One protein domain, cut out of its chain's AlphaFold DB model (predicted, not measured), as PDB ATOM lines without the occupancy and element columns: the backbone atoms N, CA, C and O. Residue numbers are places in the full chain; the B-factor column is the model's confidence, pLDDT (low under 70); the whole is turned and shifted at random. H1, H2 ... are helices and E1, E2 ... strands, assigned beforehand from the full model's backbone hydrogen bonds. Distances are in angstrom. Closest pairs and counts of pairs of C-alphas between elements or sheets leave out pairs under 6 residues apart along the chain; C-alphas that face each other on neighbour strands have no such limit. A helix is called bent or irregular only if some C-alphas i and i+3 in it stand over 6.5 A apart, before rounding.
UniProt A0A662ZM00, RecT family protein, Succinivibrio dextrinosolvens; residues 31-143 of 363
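This is residues 31 to 143 of the 363 residues of the protein "RecT family protein" of Succinivibrio dextrinosolvens (UniProt A0A662ZM00). A two-stranded hairpin, E1 and E2, forms one side of a flat body; the longest helix, H6, runs beside it, next to E2, and H3 packs beside the later part of H6, away from the hairpin. H4 crosses H3 and reaches with residues 80 to 81 to E1, while H2 and H5 pack together as a small pair at one end and H7 lies at the opposite end, touching no helix. The printed part has 113 residues, with seven named helices and two named strands in the order H1 H2 H3 H4 H5 H6 E1 E2 H7; the class is mostly helix, and the sheet, E1 - E2, is antiparallel. The whole is compact, with a radius of gyration of the C-alphas of 13.5 A, and spans 40 by 36 by 19 A.

Strand E1 is residues 118 to 123, 16.5 A from first to last C-alpha, and strand E2 is residues 128 to 133, 16.2 A. C-alpha 118, where E1 begins, is at (-16.940, -18.414, -32.501). Helix H6 is residues 95 to 107, 18.1 A long, from C-alpha 95 at (-25.752, -10.240, -18.317). Helix H4 is residues 70 to 81, 16.2 A, and helix H3 is residues 54 to 63, 14.1 A. Three shorter helices are H1, residues 34 to 37; H2, residues 41 to 44; and H5, residues 87 to 92. H5 is irregular, with C-alphas 88 and 91 at 7.1 A, where a regular helix has about 5 A. Helix H7, residues 135 to 143, is 12.5 A long and ends with C-alpha 143 at (-2.878, -25.217, -32.543).

E1 and E2 are a hairpin of antiparallel neighbours, with 152 degrees between their directions. N 121 and O 130 are 2.9 A apart and N 130 and O 121 are 2.8 A apart, both within hydrogen-bond range. H6 has 9 pairs of C-alphas within 8 A of E2, the closest those of Tyr 101 and Ala 131 at 5.1 A. With residues 102 to 106 alone H6 touches H3, and the two run the same way at a shallow tilt of 19 degrees; their closest C-alphas, of Tyr 56 and Leu 102, are 6.7 A apart. H3 in turn touches residues 70 to 74 of H4 alone, with the C-alphas of Val 57 and Trp 74 closest at 6.7 A. The lines of H3 and H4 are about perpendicular, at 87 degrees. The closest C-alphas of H4 and E1, of Met 81 and Thr 120, are 5.6 A apart. H4 and H6 are apart, but only just, at 8.5 A. H1 is close to H4 but not clearly touching it, with the C-alphas of Ile 36 and Asp 71 at 6.3 A. H2 and H5 touch, and the C-alphas of Asp 42 and Asn 88 are closest at 4.7 A. H7 touches no helix; its closest C-alpha to E1 is that of Gly 137, 6.1 A from that of Ile 118. Each O i to N i+4 pair is within hydrogen-bond range in H3, H4, H6 and H7, but 0 of 2 are in H5, where 2 of 3 O i to N i+3 pairs are; H1 and H2 are too short for an O i to N i+4 pair.

The two C-alphas farthest apart, of Lys 43 and Ala 143, are 40.4 A apart. The printed part runs from residue 31 to residue 143 with no cut. No link is long: those from H2 to H3, H3 to H4 and H6 to E1 are short, and the others are tight. The mean pLDDT of the printed part of this model is 92.4, and no printed residue is under 70.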
ATOM      1  N   THR A  31     -11.757   5.239 -21.623       82.69
ATOM      2  CA  THR A  31     -12.982   5.488 -20.878       82.69
ATOM      3  C   THR A  31     -14.157   5.390 -21.847       82.69
ATOM      4  O   THR A  31     -14.164   6.128 -22.835       82.69
ATOM      5  N   PRO A  32     -15.161   4.540 -21.567       87.88
ATOM      6  CA  PRO A  32     -16.366   4.463 -22.384       87.88
ATOM      7  C   PRO A  32     -17.030   5.836 -22.552       87.88
ATOM      8  O   PRO A  32     -17.111   6.597 -21.578       87.88
ATOM      9  N   SER A  33     -17.530   6.165 -23.746       89.44
ATOM     10  CA  SER A  33     -18.307   7.399 -23.924       89.44
ATOM     11  C   SER A  33     -19.665   7.331 -23.219       89.44
ATOM     12  O   SER A  33     -20.209   6.261 -22.941       89.44
ATOM     13  N   GLU A  34     -20.269   8.491 -22.961       89.06
ATOM     14  CA  GLU A  34     -21.624   8.563 -22.396       89.06
ATOM     15  C   GLU A  34     -22.666   7.895 -23.308       89.06
ATOM     16  O   GLU A  34     -23.618   7.292 -22.817       89.06
ATOM     17  N   ALA A  35     -22.454   7.928 -24.630       87.50
ATOM     18  CA  ALA A  35     -23.348   7.293 -25.592       87.50
ATOM     19  C   ALA A  35     -23.403   5.770 -25.404       87.50
ATOM     20  O   ALA A  35     -24.486   5.194 -25.429       87.50
ATOM     21  N   ILE A  36     -22.258   5.116 -25.170       90.50
ATOM     22  CA  ILE A  36     -22.227   3.662 -24.976       90.50
ATOM     23  C   ILE A  36     -22.609   3.253 -23.547       90.50
ATOM     24  O   ILE A  36     -23.149   2.170 -23.346       90.50
ATOM     25  N   LYS A  37     -22.364   4.109 -22.544       90.94
ATOM     26  CA  LYS A  37     -22.766   3.856 -21.146       90.94
ATOM     27  C   LYS A  37     -24.280   3.853 -20.960       90.94
ATOM     28  O   LYS A  37     -24.779   3.111 -20.120       90.94
ATOM     29  N   PHE A  38     -24.988   4.680 -21.727       91.38
ATOM     30  CA  PHE A  38     -26.438   4.863 -21.630       91.38
ATOM     31  C   PHE A  38     -27.191   4.399 -22.880       91.38
ATOM     32  O   PHE A  38     -28.309   4.854 -23.119       91.38
ATOM     33  N   ALA A  39     -26.588   3.508 -23.672       92.12
ATOM     34  CA  ALA A  39     -27.251   2.908 -24.823       92.12
ATOM     35  C   ALA A  39     -28.547   2.206 -24.390       92.12
ATOM     36  O   ALA A  39     -28.565   1.474 -23.396       92.12
ATOM     37  N   ASP A  40     -29.622   2.423 -25.144       92.44
ATOM     38  CA  ASP A  40     -30.879   1.700 -24.985       92.44
ATOM     39  C   ASP A  40     -30.785   0.401 -25.802       92.44
ATOM     40  O   ASP A  40     -30.745   0.462 -27.038       92.44
ATOM     41  N   PRO A  41     -30.771  -0.782 -25.157       92.88
ATOM     42  CA  PRO A  41     -30.579  -2.052 -25.853       92.88
ATOM     43  C   PRO A  41     -31.552  -2.292 -27.003       92.88
ATOM     44  O   PRO A  41     -31.153  -2.797 -28.056       92.88
ATOM     45  N   ASP A  42     -32.817  -1.908 -26.826       90.31
ATOM     46  CA  ASP A  42     -33.869  -2.207 -27.792       90.31
ATOM     47  C   ASP A  42     -33.880  -1.207 -28.952       90.31
ATOM     48  O   ASP A  42     -34.254  -1.545 -30.079       90.31
ATOM     49  N   LYS A  43     -33.474   0.037 -28.696       89.62
ATOM     50  CA  LYS A  43     -33.422   1.085 -29.717       89.62
ATOM     51  C   LYS A  43     -32.125   1.024 -30.519       89.62
ATOM     52  O   LYS A  43     -32.155   1.028 -31.756       89.62
ATOM     53  N   ASP A  44     -31.006   0.928 -29.811       89.25
ATOM     54  CA  ASP A  44     -29.661   1.077 -30.360       89.25
ATOM     55  C   ASP A  44     -29.066  -0.267 -30.807       89.25
ATOM     56  O   ASP A  44     -28.108  -0.303 -31.579       89.25
ATOM     57  N   GLY A  45     -29.668  -1.386 -30.387       90.62
ATOM     58  CA  GLY A  45     -29.212  -2.727 -30.748       90.62
ATOM     59  C   GLY A  45     -27.907  -3.131 -30.058       90.62
ATOM     60  O   GLY A  45     -27.167  -3.959 -30.582       90.62
ATOM     61  N   CYS A  46     -27.597  -2.509 -28.921       93.44
ATOM     62  CA  CYS A  46     -26.352  -2.684 -28.186       93.44
ATOM     63  C   CYS A  46     -26.623  -2.551 -26.687       93.44
ATOM     64  O   CYS A  46     -27.290  -1.607 -26.266       93.44
ATOM     65  N   LEU A  47     -26.103  -3.474 -25.878       94.19
ATOM     66  CA  LEU A  47     -26.162  -3.329 -24.427       94.19
ATOM     67  C   LEU A  47     -25.277  -2.162 -23.970       94.19
ATOM     68  O   LEU A  47     -24.219  -1.930 -24.563       94.19
ATOM     69  N   PRO A  48     -25.640  -1.462 -22.883       95.19
ATOM     70  CA  PRO A  48     -24.768  -0.448 -22.316       95.19
ATOM     71  C   PRO A  48     -23.442  -1.069 -21.864       95.19
ATOM     72  O   PRO A  48     -23.413  -2.149 -21.257       95.19
ATOM     73  N   LEU A  49     -22.332  -0.379 -22.126       94.69
ATOM     74  CA  LEU A  49     -21.019  -0.793 -21.635       94.69
ATOM     75  C   LEU A  49     -20.896  -0.460 -20.145       94.69
ATOM     76  O   LEU A  49     -20.376   0.580 -19.744       94.69
ATOM     77  N   THR A  50     -21.431  -1.350 -19.314       93.12
ATOM     78  CA  THR A  50     -21.400  -1.204 -17.856       93.12
ATOM     79  C   THR A  50     -20.009  -1.524 -17.285       93.12
ATOM     80  O   THR A  50     -19.235  -2.255 -17.916       93.12
ATOM     81  N   PRO A  51     -19.699  -1.092 -16.043       92.69
ATOM     82  CA  PRO A  51     -18.477  -1.497 -15.336       92.69
ATOM     83  C   PRO A  51     -18.291  -3.017 -15.213       92.69
ATOM     84  O   PRO A  51     -17.188  -3.485 -14.959       92.69
ATOM     85  N   ARG A  52     -19.361  -3.800 -15.405       93.69
ATOM     86  CA  ARG A  52     -19.319  -5.263 -15.397       93.69
ATOM     87  C   ARG A  52     -18.711  -5.848 -16.677       93.69
ATOM     88  O   ARG A  52     -18.065  -6.886 -16.607       93.69
ATOM     89  N   PHE A  53     -18.911  -5.203 -17.828       95.44
ATOM     90  CA  PHE A  53     -18.396  -5.671 -19.122       95.44
ATOM     91  C   PHE A  53     -17.058  -5.025 -19.492       95.44
ATOM     92  O   PHE A  53     -16.244  -5.668 -20.149       95.44
ATOM     93  N   ALA A  54     -16.811  -3.786 -19.050       94.19
ATOM     94  CA  ALA A  54     -15.609  -3.027 -19.407       94.19
ATOM     95  C   ALA A  54     -14.284  -3.799 -19.204       94.19
ATOM     96  O   ALA A  54     -13.507  -3.846 -20.160       94.19
ATOM     97  N   PRO A  55     -14.051  -4.510 -18.076       95.50
ATOM     98  CA  PRO A  55     -12.809  -5.264 -17.882       95.50
ATOM     99  C   PRO A  55     -12.577  -6.344 -18.950       95.50
ATOM    100  O   PRO A  55     -11.457  -6.528 -19.421       95.50
ATOM    101  N   TYR A  56     -13.641  -7.027 -19.385       97.19
ATOM    102  CA  TYR A  56     -13.561  -8.045 -20.435       97.19
ATOM    103  C   TYR A  56     -13.233  -7.422 -21.793       97.19
ATOM    104  O   TYR A  56     -12.408  -7.950 -22.534       97.19
ATOM    105  N   VAL A  57     -13.851  -6.284 -22.121       96.56
ATOM    106  CA  VAL A  57     -13.617  -5.580 -23.392       96.56
ATOM    107  C   VAL A  57     -12.185  -5.051 -23.470       96.56
ATOM    108  O   VAL A  57     -11.524  -5.215 -24.496       96.56
ATOM    109  N   GLU A  58     -11.672  -4.483 -22.377       95.56
ATOM    110  CA  GLU A  58     -10.273  -4.060 -22.254       95.56
ATOM    111  C   GLU A  58      -9.309  -5.240 -22.413       95.56
ATOM    112  O   GLU A  58      -8.334  -5.160 -23.171       95.56
ATOM    113  N   GLN A  59      -9.600  -6.365 -21.754       96.75
ATOM    114  CA  GLN A  59      -8.785  -7.569 -21.860       96.75
ATOM    115  C   GLN A  59      -8.767  -8.116 -23.291       96.75
ATOM    116  O   GLN A  59      -7.693  -8.415 -23.808       96.75
ATOM    117  N   ILE A  60      -9.919  -8.178 -23.967       97.12
ATOM    118  CA  ILE A  60     -10.034  -8.594 -25.374       97.12
ATOM    119  C   ILE A  60      -9.234  -7.647 -26.273       97.12
ATOM    120  O   ILE A  60      -8.448  -8.097 -27.111       97.12
ATOM    121  N   LYS A  61      -9.384  -6.331 -26.084       96.19
ATOM    122  CA  LYS A  61      -8.642  -5.321 -26.846       96.19
ATOM    123  C   LYS A  61      -7.135  -5.553 -26.743       96.19
ATOM    124  O   LYS A  61      -6.451  -5.559 -27.768       96.19
ATOM    125  N   LYS A  62      -6.635  -5.789 -25.528       96.25
ATOM    126  CA  LYS A  62      -5.220  -6.062 -25.255       96.25
ATOM    127  C   LYS A  62      -4.768  -7.406 -25.833       96.25
ATOM    128  O   LYS A  62      -3.769  -7.445 -26.544       96.25
ATOM    129  N   GLN A  63      -5.501  -8.485 -25.558       95.94
ATOM    130  CA  GLN A  63      -5.149  -9.856 -25.946       95.94
ATOM    131  C   GLN A  63      -5.060 -10.023 -27.465       95.94
ATOM    132  O   GLN A  63      -4.134 -10.661 -27.958       95.94
ATOM    133  N   PHE A  64      -5.964  -9.389 -28.215       95.94
ATOM    134  CA  PHE A  64      -5.988  -9.456 -29.680       95.94
ATOM    135  C   PHE A  64      -5.384  -8.220 -30.361       95.94
ATOM    136  O   PHE A  64      -5.581  -8.027 -31.563       95.94
ATOM    137  N   ASN A  65      -4.663  -7.374 -29.609       95.44
ATOM    138  CA  ASN A  65      -3.982  -6.169 -30.095       95.44
ATOM    139  C   ASN A  65      -4.872  -5.288 -31.004       95.44
ATOM    140  O   ASN A  65      -4.482  -4.872 -32.102       95.44
ATOM    141  N   LYS A  66      -6.115  -5.045 -30.573       93.00
ATOM    142  CA  LYS A  66      -7.119  -4.319 -31.358       93.00
ATOM    143  C   LYS A  66      -6.852  -2.812 -31.311       93.00
ATOM    144  O   LYS A  66      -6.958  -2.175 -30.267       93.00
ATOM    145  N   LYS A  67      -6.574  -2.219 -32.475       93.62
ATOM    146  CA  LYS A  67      -6.353  -0.770 -32.656       93.62
ATOM    147  C   LYS A  67      -7.657   0.006 -32.897       93.62
ATOM    148  O   LYS A  67      -7.724   0.831 -33.803       93.62
ATOM    149  N   ILE A  68      -8.703  -0.300 -32.134       92.56
ATOM    150  CA  ILE A  68     -10.002   0.390 -32.192       92.56
ATOM    151  C   ILE A  68     -10.379   0.912 -30.803       92.56
ATOM    152  O   ILE A  68      -9.811   0.477 -29.796       92.56
ATOM    153  N   SER A  69     -11.294   1.881 -30.740       93.94
ATOM    154  CA  SER A  69     -11.794   2.383 -29.457       93.94
ATOM    155  C   SER A  69     -12.559   1.282 -28.707       93.94
ATOM    156  O   SER A  69     -13.003   0.302 -29.309       93.94
ATOM    157  N   ILE A  70     -12.676   1.410 -27.382       94.06
ATOM    158  CA  ILE A  70     -13.453   0.457 -26.573       94.06
ATOM    159  C   ILE A  70     -14.931   0.473 -26.977       94.06
ATOM    160  O   ILE A  70     -15.543  -0.587 -27.075       94.06
ATOM    161  N   ASP A  71     -15.468   1.651 -27.289       93.94
ATOM    162  CA  ASP A  71     -16.841   1.822 -27.758       93.94
ATOM    163  C   ASP A  71     -17.082   1.081 -29.076       93.94
ATOM    164  O   ASP A  71     -18.022   0.294 -29.174       93.94
ATOM    165  N   ASP A  72     -16.200   1.274 -30.064       94.69
ATOM    166  CA  ASP A  72     -16.310   0.608 -31.366       94.69
ATOM    167  C   ASP A  72     -16.164  -0.911 -31.230       94.69
ATOM    168  O   ASP A  72     -16.881  -1.669 -31.886       94.69
ATOM    169  N   LEU A  73     -15.247  -1.369 -30.367       96.25
ATOM    170  CA  LEU A  73     -15.060  -2.791 -30.088       96.25
ATOM    171  C   LEU A  73     -16.322  -3.393 -29.469       96.25
ATOM    172  O   LEU A  73     -16.819  -4.408 -29.957       96.25
ATOM    173  N   TRP A  74     -16.855  -2.756 -28.427       97.06
ATOM    174  CA  TRP A  74     -18.056  -3.221 -27.749       97.06
ATOM    175  C   TRP A  74     -19.262  -3.236 -28.686       97.06
ATOM    176  O   TRP A  74     -19.976  -4.239 -28.758       97.06
ATOM    177  N   PHE A  75     -19.452  -2.173 -29.465       95.62
ATOM    178  CA  PHE A  75     -20.527  -2.097 -30.446       95.62
ATOM    179  C   PHE A  75     -20.406  -3.198 -31.509       95.62
ATOM    180  O   PHE A  75     -21.379  -3.901 -31.779       95.62
ATOM    181  N   ALA A  76     -19.210  -3.415 -32.068       96.50
ATOM    182  CA  ALA A  76     -18.972  -4.473 -33.050       96.50
ATOM    183  C   ALA A  76     -19.244  -5.875 -32.476       96.50
ATOM    184  O   ALA A  76     -19.830  -6.723 -33.152       96.50
ATOM    185  N   MET A  77     -18.868  -6.111 -31.216       96.94
ATOM    186  CA  MET A  77     -19.175  -7.361 -30.522       96.94
ATOM    187  C   MET A  77     -20.685  -7.545 -30.345       96.94
ATOM    188  O   MET A  77     -21.187  -8.627 -30.635       96.94
ATOM    189  N   ASN A  78     -21.427  -6.507 -29.946       96.12
ATOM    190  CA  ASN A  78     -22.887  -6.569 -29.793       96.12
ATOM    191  C   ASN A  78     -23.590  -6.848 -31.128       96.12
ATOM    192  O   ASN A  78     -24.437  -7.736 -31.193       96.12
ATOM    193  N   GLN A  79     -23.184  -6.174 -32.210       93.88
ATOM    194  CA  GLN A  79     -23.719  -6.431 -33.554       93.88
ATOM    195  C   GLN A  79     -23.547  -7.893 -33.973       93.88
ATOM    196  O   GLN A  79     -24.439  -8.481 -34.584       93.88
ATOM    197  N   LYS A  80     -22.411  -8.502 -33.620       94.00
ATOM    198  CA  LYS A  80     -22.176  -9.915 -33.897       94.00
ATOM    199  C   LYS A  80     -22.979 -10.829 -32.970       94.00
ATOM    200  O   LYS A  80     -23.615 -11.755 -33.465       94.00
ATOM    201  N   MET A  81     -22.965 -10.576 -31.660       94.44
ATOM    202  CA  MET A  81     -23.666 -11.397 -30.664       94.44
ATOM    203  C   MET A  81     -25.181 -11.421 -30.897       94.44
ATOM    204  O   MET A  81     -25.810 -12.461 -30.706       94.44
ATOM    205  N   PHE A  82     -25.759 -10.296 -31.324       94.50
ATOM    206  CA  PHE A  82     -27.207 -10.100 -31.444       94.50
ATOM    207  C   PHE A  82     -27.726 -10.121 -32.878       94.50
ATOM    208  O   PHE A  82     -28.890  -9.796 -33.101       94.50
ATOM    209  N   ARG A  83     -26.898 -10.522 -33.849       90.25
ATOM    210  CA  ARG A  83     -27.256 -10.537 -35.277       90.25
ATOM    211  C   ARG A  83     -28.604 -11.211 -35.550       90.25
ATOM    212  O   ARG A  83     -29.372 -10.734 -36.380       90.25
ATOM    213  N   ASP A  84     -28.874 -12.301 -34.837       87.00
ATOM    214  CA  ASP A  84     -30.043 -13.156 -35.045       87.00
ATOM    215  C   ASP A  84     -31.156 -12.908 -33.995       87.00
ATOM    216  O   ASP A  84     -32.140 -13.648 -33.927       87.00
ATOM    217  N   ILE A  85     -31.031 -11.846 -33.184       91.69
ATOM    218  CA  ILE A  85     -31.967 -11.473 -32.113       91.69
ATOM    219  C   ILE A  85     -32.772 -10.250 -32.543       91.69
ATOM    220  O   ILE A  85     -32.236  -9.267 -33.059       91.69
ATOM    221  N   LYS A  86     -34.090 -10.273 -32.318       91.06
ATOM    222  CA  LYS A  86     -34.920  -9.094 -32.593       91.06
ATOM    223  C   LYS A  86     -34.546  -7.981 -31.622       91.06
ATOM    224  O   LYS A  86     -34.413  -8.227 -30.428       91.06
ATOM    225  N   ARG A  87     -34.459  -6.743 -32.117       90.12
ATOM    226  CA  ARG A  87     -34.021  -5.596 -31.306       90.12
ATOM    227  C   ARG A  87     -34.778  -5.462 -29.985       90.12
ATOM    228  O   ARG A  87     -34.152  -5.330 -28.951       90.12
ATOM    229  N   ASN A  88     -36.099  -5.631 -29.999       89.69
ATOM    230  CA  ASN A  88     -36.958  -5.556 -28.811       89.69
ATOM    231  C   ASN A  88     -36.785  -6.700 -27.787       89.69
ATOM    232  O   ASN A  88     -37.555  -6.776 -26.829       89.69
ATOM    233  N   GLN A  89     -35.857  -7.629 -28.026       91.31
ATOM    234  CA  GLN A  89     -35.519  -8.736 -27.132       91.31
ATOM    235  C   GLN A  89     -34.111  -8.589 -26.541       91.31
ATOM    236  O   GLN A  89     -33.761  -9.348 -25.644       91.31
ATOM    237  N   ILE A  90     -33.307  -7.620 -26.995       92.56
ATOM    238  CA  ILE A  90     -31.908  -7.491 -26.565       92.56
ATOM    239  C   ILE A  90     -31.830  -7.151 -25.077       92.56
ATOM    240  O   ILE A  90     -31.025  -7.747 -24.364       92.56
ATOM    241  N   LYS A  91     -32.712  -6.279 -24.566       93.50
ATOM    242  CA  LYS A  91     -32.756  -5.977 -23.123       93.50
ATOM    243  C   LYS A  91     -33.068  -7.188 -22.240       93.50
ATOM    244  O   LYS A  91     -32.851  -7.127 -21.035       93.50
ATOM    245  N   ALA A  92     -33.669  -8.234 -22.812       91.62
ATOM    246  CA  ALA A  92     -34.078  -9.418 -22.073       91.62
ATOM    247  C   ALA A  92     -32.926 -10.421 -21.917       91.62
ATOM    248  O   ALA A  92     -33.039 -11.331 -21.099       91.62
ATOM    249  N   ILE A  93     -31.834 -10.268 -22.673       92.69
ATOM    250  CA  ILE A  93     -30.664 -11.141 -22.571       92.69
ATOM    251  C   ILE A  93     -29.977 -10.920 -21.226       92.69
ATOM    252  O   ILE A  93     -29.666  -9.791 -20.841       92.69
ATOM    253  N   SER A  94     -29.716 -12.012 -20.509       93.38
ATOM    254  CA  SER A  94     -29.057 -11.937 -19.210       93.38
ATOM    255  C   SER A  94     -27.610 -11.464 -19.348       93.38
ATOM    256  O   SER A  94     -26.861 -11.911 -20.217       93.38
ATOM    257  N   HIS A  95     -27.163 -10.621 -18.416       93.75
ATOM    258  CA  HIS A  95     -25.752 -10.240 -18.317       93.75
ATOM    259  C   HIS A  95     -24.827 -11.446 -18.094       93.75
ATOM    260  O   HIS A  95     -23.666 -11.386 -18.494       93.75
ATOM    261  N   SER A  96     -25.316 -12.520 -17.453       92.56
ATOM    262  CA  SER A  96     -24.545 -13.762 -17.283       92.56
ATOM    263  C   SER A  96     -24.154 -14.360 -18.623       92.56
ATOM    264  O   SER A  96     -23.012 -14.755 -18.795       92.56
ATOM    265  N   ASP A  97     -25.071 -14.359 -19.583       92.69
ATOM    266  CA  ASP A  97     -24.888 -15.018 -20.871       92.69
ATOM    267  C   ASP A  97     -23.830 -14.297 -21.710       92.69
ATOM    268  O   ASP A  97     -22.977 -14.917 -22.348       92.69
ATOM    269  N   ILE A  98     -23.844 -12.963 -21.643       95.38
ATOM    270  CA  ILE A  98     -22.821 -12.120 -22.259       95.38
ATOM    271  C   ILE A  98     -21.457 -12.411 -21.637       95.38
ATOM    272  O   ILE A  98     -20.490 -12.611 -22.364       95.38
ATOM    273  N   ILE A  99     -21.369 -12.478 -20.307       94.44
ATOM    274  CA  ILE A  99     -20.105 -12.774 -19.616       94.44
ATOM    275  C   ILE A  99     -19.595 -14.159 -19.989       94.44
ATOM    276  O   ILE A  99     -18.440 -14.264 -20.384       94.44
ATOM    277  N   SER A 100     -20.452 -15.181 -19.974       91.44
ATOM    278  CA  SER A 100     -20.088 -16.535 -20.398       91.44
ATOM    279  C   SER A 100     -19.507 -16.541 -21.813       91.44
ATOM    280  O   SER A 100     -18.481 -17.169 -22.065       91.44
ATOM    281  N   TYR A 101     -20.104 -15.792 -22.749       94.31
ATOM    282  CA  TYR A 101     -19.550 -15.648 -24.097       94.31
ATOM    283  C   TYR A 101     -18.150 -15.006 -24.099       94.31
ATOM    284  O   TYR A 101     -17.238 -15.513 -24.762       94.31
ATOM    285  N   LEU A 102     -17.952 -13.921 -23.347       95.88
ATOM    286  CA  LEU A 102     -16.665 -13.219 -23.255       95.88
ATOM    287  C   LEU A 102     -15.584 -14.078 -22.587       95.88
ATOM    288  O   LEU A 102     -14.446 -14.108 -23.057       95.88
ATOM    289  N   GLU A 103     -15.940 -14.812 -21.537       94.12
ATOM    290  CA  GLU A 103     -15.063 -15.755 -20.843       94.12
ATOM    291  C   GLU A 103     -14.628 -16.894 -21.762       94.12
ATOM    292  O   GLU A 103     -13.444 -17.236 -21.783       94.12
ATOM    293  N   VAL A 104     -15.542 -17.442 -22.573       92.62
ATOM    294  CA  VAL A 104     -15.199 -18.449 -23.588       92.62
ATOM    295  C   VAL A 104     -14.198 -17.878 -24.592       92.62
ATOM    296  O   VAL A 104     -13.216 -18.555 -24.899       92.62
ATOM    297  N   CYS A 105     -14.398 -16.644 -25.067       94.88
ATOM    298  CA  CYS A 105     -13.468 -15.985 -25.991       94.88
ATOM    299  C   CYS A 105     -12.069 -15.833 -25.379       94.88
ATOM    300  O   CYS A 105     -11.075 -16.259 -25.968       94.88
ATOM    301  N   LEU A 106     -11.992 -15.265 -24.176       95.25
ATOM    302  CA  LEU A 106     -10.729 -14.980 -23.497       95.25
ATOM    303  C   LEU A 106      -9.974 -16.255 -23.115       95.25
ATOM    304  O   LEU A 106      -8.798 -16.394 -23.459       95.25
ATOM    305  N   SER A 107     -10.659 -17.202 -22.468       92.25
ATOM    306  CA  SER A 107     -10.058 -18.439 -21.944       92.25
ATOM    307  C   SER A 107      -9.509 -19.337 -23.048       92.25
ATOM    308  O   SER A 107      -8.537 -20.056 -22.837       92.25
ATOM    309  N   ASN A 108     -10.116 -19.284 -24.236       92.38
ATOM    310  CA  ASN A 108      -9.733 -20.105 -25.382       92.38
ATOM    311  C   ASN A 108      -8.937 -19.332 -26.444       92.38
ATOM    312  O   ASN A 108      -8.656 -19.874 -27.513       92.38
ATOM    313  N   ASN A 109      -8.581 -18.072 -26.172       94.69
ATOM    314  CA  ASN A 109      -7.900 -17.190 -27.117       94.69
ATOM    315  C   ASN A 109      -8.611 -17.097 -28.486       94.69
ATOM    316  O   ASN A 109      -7.974 -17.124 -29.542       94.69
ATOM    317  N   LEU A 110      -9.942 -16.998 -28.462       94.69
ATOM    318  CA  LEU A 110     -10.787 -16.822 -29.640       94.69
ATOM    319  C   LEU A 110     -11.195 -15.355 -29.772       94.69
ATOM    320  O   LEU A 110     -11.790 -14.781 -28.864       94.69
ATOM    321  N   ASP A 111     -10.888 -14.753 -30.917       96.06
ATOM    322  CA  ASP A 111     -11.257 -13.368 -31.198       96.06
ATOM    323  C   ASP A 111     -12.783 -13.263 -31.360       96.06
ATOM    324  O   ASP A 111     -13.325 -13.822 -32.323       96.06
ATOM    325  N   PRO A 112     -13.496 -12.525 -30.487       95.50
ATOM    326  CA  PRO A 112     -14.950 -12.425 -30.555       95.50
ATOM    327  C   PRO A 112     -15.422 -11.837 -31.882       95.50
ATOM    328  O   PRO A 112     -16.534 -12.130 -32.296       95.50
ATOM    329  N   LEU A 113     -14.602 -11.065 -32.606       95.81
ATOM    330  CA  LEU A 113     -14.967 -10.508 -33.911       95.81
ATOM    331  C   LEU A 113     -14.729 -11.481 -35.079       95.81
ATOM    332  O   LEU A 113     -15.275 -11.280 -36.162       95.81
ATOM    333  N   CYS A 114     -13.988 -12.574 -34.880       92.75
ATOM    334  CA  CYS A 114     -13.699 -13.553 -35.928       92.75
ATOM    335  C   CYS A 114     -14.900 -14.488 -36.150       92.75
ATOM    336  O   CYS A 114     -15.203 -15.346 -35.322       92.75
ATOM    337  N   GLY A 115     -15.642 -14.277 -37.243       87.38
ATOM    338  CA  GLY A 115     -16.891 -14.990 -37.559       87.38
ATOM    339  C   GLY A 115     -16.760 -16.510 -37.683       87.38
ATOM    340  O   GLY A 115     -17.725 -17.212 -37.404       87.38
ATOM    341  N   ASP A 116     -15.571 -17.000 -38.029       87.19
ATOM    342  CA  ASP A 116     -15.353 -18.413 -38.341       87.19
ATOM    343  C   ASP A 116     -14.953 -19.251 -37.124       87.19
ATOM    344  O   ASP A 116     -15.021 -20.475 -37.179       87.19
ATOM    345  N   THR A 117     -14.544 -18.620 -36.016       90.56
ATOM    346  CA  THR A 117     -14.037 -19.328 -34.825       90.56
ATOM    347  C   THR A 117     -15.066 -19.450 -33.711       90.56
ATOM    348  O   THR A 117     -15.127 -20.481 -33.042       90.56
ATOM    349  N   ILE A 118     -15.899 -18.427 -33.524       91.69
ATOM    350  CA  ILE A 118     -16.940 -18.414 -32.501       91.69
ATOM    351  C   ILE A 118     -18.168 -17.636 -32.974       91.69
ATOM    352  O   ILE A 118     -18.063 -16.557 -33.572       91.69
ATOM    353  N   ALA A 119     -19.336 -18.184 -32.663       91.19
ATOM    354  CA  ALA A 119     -20.644 -17.599 -32.898       91.19
ATOM    355  C   ALA A 119     -21.472 -17.589 -31.606       91.19
ATOM    356  O   ALA A 119     -21.096 -18.189 -30.596       91.19
ATOM    357  N   THR A 120     -22.608 -16.904 -31.648       90.25
ATOM    358  CA  THR A 120     -23.650 -16.985 -30.629       90.25
ATOM    359  C   THR A 120     -24.869 -17.706 -31.190       90.25
ATOM    360  O   THR A 120     -25.157 -17.639 -32.385       90.25
ATOM    361  N   TYR A 121     -25.592 -18.397 -30.315       88.19
ATOM    362  CA  TYR A 121     -26.891 -18.990 -30.596       88.19
ATOM    363  C   TYR A 121     -27.900 -18.446 -29.589       88.19
ATOM    364  O   TYR A 121     -27.639 -18.463 -28.388       88.19
ATOM    365  N   TYR A 122     -29.044 -17.968 -30.070       90.00
ATOM    366  CA  TYR A 122     -30.112 -17.469 -29.213       90.00
ATOM    367  C   TYR A 122     -31.243 -18.493 -29.123       90.00
ATOM    368  O   TYR A 122     -31.919 -18.788 -30.113       90.00
ATOM    369  N   ASP A 123     -31.463 -19.018 -27.921       86.88
ATOM    370  CA  ASP A 123     -32.614 -19.858 -27.616       86.88
ATOM    371  C   ASP A 123     -33.800 -18.967 -27.245       86.88
ATOM    372  O   ASP A 123     -33.968 -18.565 -26.095       86.88
ATOM    373  N   GLY A 124     -34.650 -18.669 -28.228       85.50
ATOM    374  CA  GLY A 124     -35.818 -17.813 -28.023       85.50
ATOM    375  C   GLY A 124     -36.884 -18.378 -27.078       85.50
ATOM    376  O   GLY A 124     -37.754 -17.616 -26.663       85.50
ATOM    377  N   LYS A 125     -36.856 -19.679 -26.736       85.56
ATOM    378  CA  LYS A 125     -37.804 -20.264 -25.769       85.56
ATOM    379  C   LYS A 125     -37.399 -19.939 -24.339       85.56
ATOM    380  O   LYS A 125     -38.245 -19.557 -23.539       85.56
ATOM    381  N   ASN A 126     -36.110 -20.087 -24.051       84.69
ATOM    382  CA  ASN A 126     -35.547 -19.835 -22.728       84.69
ATOM    383  C   ASN A 126     -34.993 -18.412 -22.584       84.69
ATOM    384  O   ASN A 126     -34.643 -18.007 -21.482       84.69
ATOM    385  N   ASN A 127     -34.946 -17.652 -23.685       85.00
ATOM    386  CA  ASN A 127     -34.368 -16.314 -23.762       85.00
ATOM    387  C   ASN A 127     -32.897 -16.300 -23.287       85.00
ATOM    388  O   ASN A 127     -32.477 -15.429 -22.532       85.00
ATOM    389  N   VAL A 128     -32.133 -17.303 -23.732       88.56
ATOM    390  CA  VAL A 128     -30.726 -17.510 -23.357       88.56
ATOM    391  C   VAL A 128     -29.830 -17.305 -24.568       88.56
ATOM    392  O   VAL A 128     -30.100 -17.839 -25.650       88.56
ATOM    393  N   LEU A 129     -28.738 -16.569 -24.380       89.31
ATOM    394  CA  LEU A 129     -27.659 -16.475 -25.361       89.31
ATOM    395  C   LEU A 129     -26.563 -17.490 -25.020       89.31
ATOM    396  O   LEU A 129     -26.005 -17.477 -23.930       89.31
ATOM    397  N   LYS A 130     -26.219 -18.364 -25.964       89.06
ATOM    398  CA  LYS A 130     -25.159 -19.364 -25.794       89.06
ATOM    399  C   LYS A 130     -23.981 -19.071 -26.707       89.06
ATOM    400  O   LYS A 130     -24.159 -18.661 -27.855       89.06
ATOM    401  N   ALA A 131     -22.774 -19.339 -26.221       90.12
ATOM    402  CA  ALA A 131     -21.570 -19.331 -27.039       90.12
ATOM    403  C   ALA A 131     -21.431 -20.655 -27.801       90.12
ATOM    404  O   ALA A 131     -21.588 -21.735 -27.234       90.12
ATOM    405  N   GLN A 132     -21.088 -20.581 -29.084       90.38
ATOM    406  CA  GLN A 132     -20.814 -21.746 -29.915       90.38
ATOM    407  C   GLN A 132     -19.441 -21.606 -30.568       90.38
ATOM    408  O   GLN A 132     -19.248 -20.812 -31.490       90.38
ATOM    409  N   ILE A 133     -18.482 -22.408 -30.105       90.19
ATOM    410  CA  ILE A 133     -17.184 -22.548 -30.771       90.19
ATOM    411  C   ILE A 133     -17.407 -23.320 -32.070       90.19
ATOM    412  O   ILE A 133     -17.990 -24.409 -32.071       90.19
ATOM    413  N   LEU A 134     -16.955 -22.740 -33.173       89.50
ATOM    414  CA  LEU A 134     -17.039 -23.329 -34.502       89.50
ATOM    415  C   LEU A 134     -15.816 -24.212 -34.766       89.50
ATOM    416  O   LEU A 134     -14.817 -24.145 -34.049       89.50
ATOM    417  N   LEU A 135     -15.866 -25.032 -35.818       89.88
ATOM    418  CA  LEU A 135     -14.789 -25.971 -36.149       89.88
ATOM    419  C   LEU A 135     -13.412 -25.287 -36.238       89.88
ATOM    420  O   LEU A 135     -12.445 -25.780 -35.662       89.88
ATOM    421  N   GLN A 136     -13.336 -24.120 -36.887       88.50
ATOM    422  CA  GLN A 136     -12.091 -23.355 -36.973       88.50
ATOM    423  C   GLN A 136     -11.605 -22.886 -35.597       88.50
ATOM    424  O   GLN A 136     -10.404 -22.852 -35.352       88.50
ATOM    425  N   GLY A 137     -12.521 -22.567 -34.679       91.56
ATOM    426  CA  GLY A 137     -12.189 -22.221 -33.299       91.56
ATOM    427  C   GLY A 137     -11.533 -23.385 -32.563       91.56
ATOM    428  O   GLY A 137     -10.505 -23.192 -31.921       91.56
ATOM    429  N   TYR A 138     -12.040 -24.611 -32.730       94.50
ATOM    430  CA  TYR A 138     -11.381 -25.796 -32.173       94.50
ATOM    431  C   TYR A 138      -9.974 -26.002 -32.748       94.50
ATOM    432  O   TYR A 138      -9.057 -26.304 -31.987       94.50
ATOM    433  N   TYR A 139      -9.764 -25.783 -34.050       93.62
ATOM    434  CA  TYR A 139      -8.416 -25.845 -34.630       93.62
ATOM    435  C   TYR A 139      -7.477 -24.778 -34.061       93.62
ATOM    436  O   TYR A 139      -6.319 -25.083 -33.791       93.62
ATOM    437  N   VAL A 140      -7.963 -23.555 -33.829       93.38
ATOM    438  CA  VAL A 140      -7.179 -22.490 -33.183       93.38
ATOM    439  C   VAL A 140      -6.803 -22.877 -31.751       93.38
ATOM    440  O   VAL A 140      -5.642 -22.735 -31.372       93.38
ATOM    441  N   ILE A 141      -7.747 -23.414 -30.970       94.44
ATOM    442  CA  ILE A 141      -7.482 -23.889 -29.601       94.44
ATOM    443  C   ILE A 141      -6.427 -24.993 -29.617       94.44
ATOM    444  O   ILE A 141      -5.456 -24.934 -28.865       94.44
ATOM    445  N   TYR A 142      -6.597 -25.980 -30.497       95.31
ATOM    446  CA  TYR A 142      -5.660 -27.083 -30.650       95.31
ATOM    447  C   TYR A 142      -4.256 -26.588 -31.028       95.31
ATOM    448  O   TYR A 142      -3.276 -26.966 -30.389       95.31
ATOM    449  N   ALA A 143      -4.153 -25.718 -32.035       93.81
ATOM    450  CA  ALA A 143      -2.878 -25.217 -32.543       93.81
ATOM    451  C   ALA A 143      -2.125 -24.345 -31.526       93.81
ATOM    452  O   ALA A 143      -0.898 -24.353 -31.501       93.81
TER     453      ALA A 143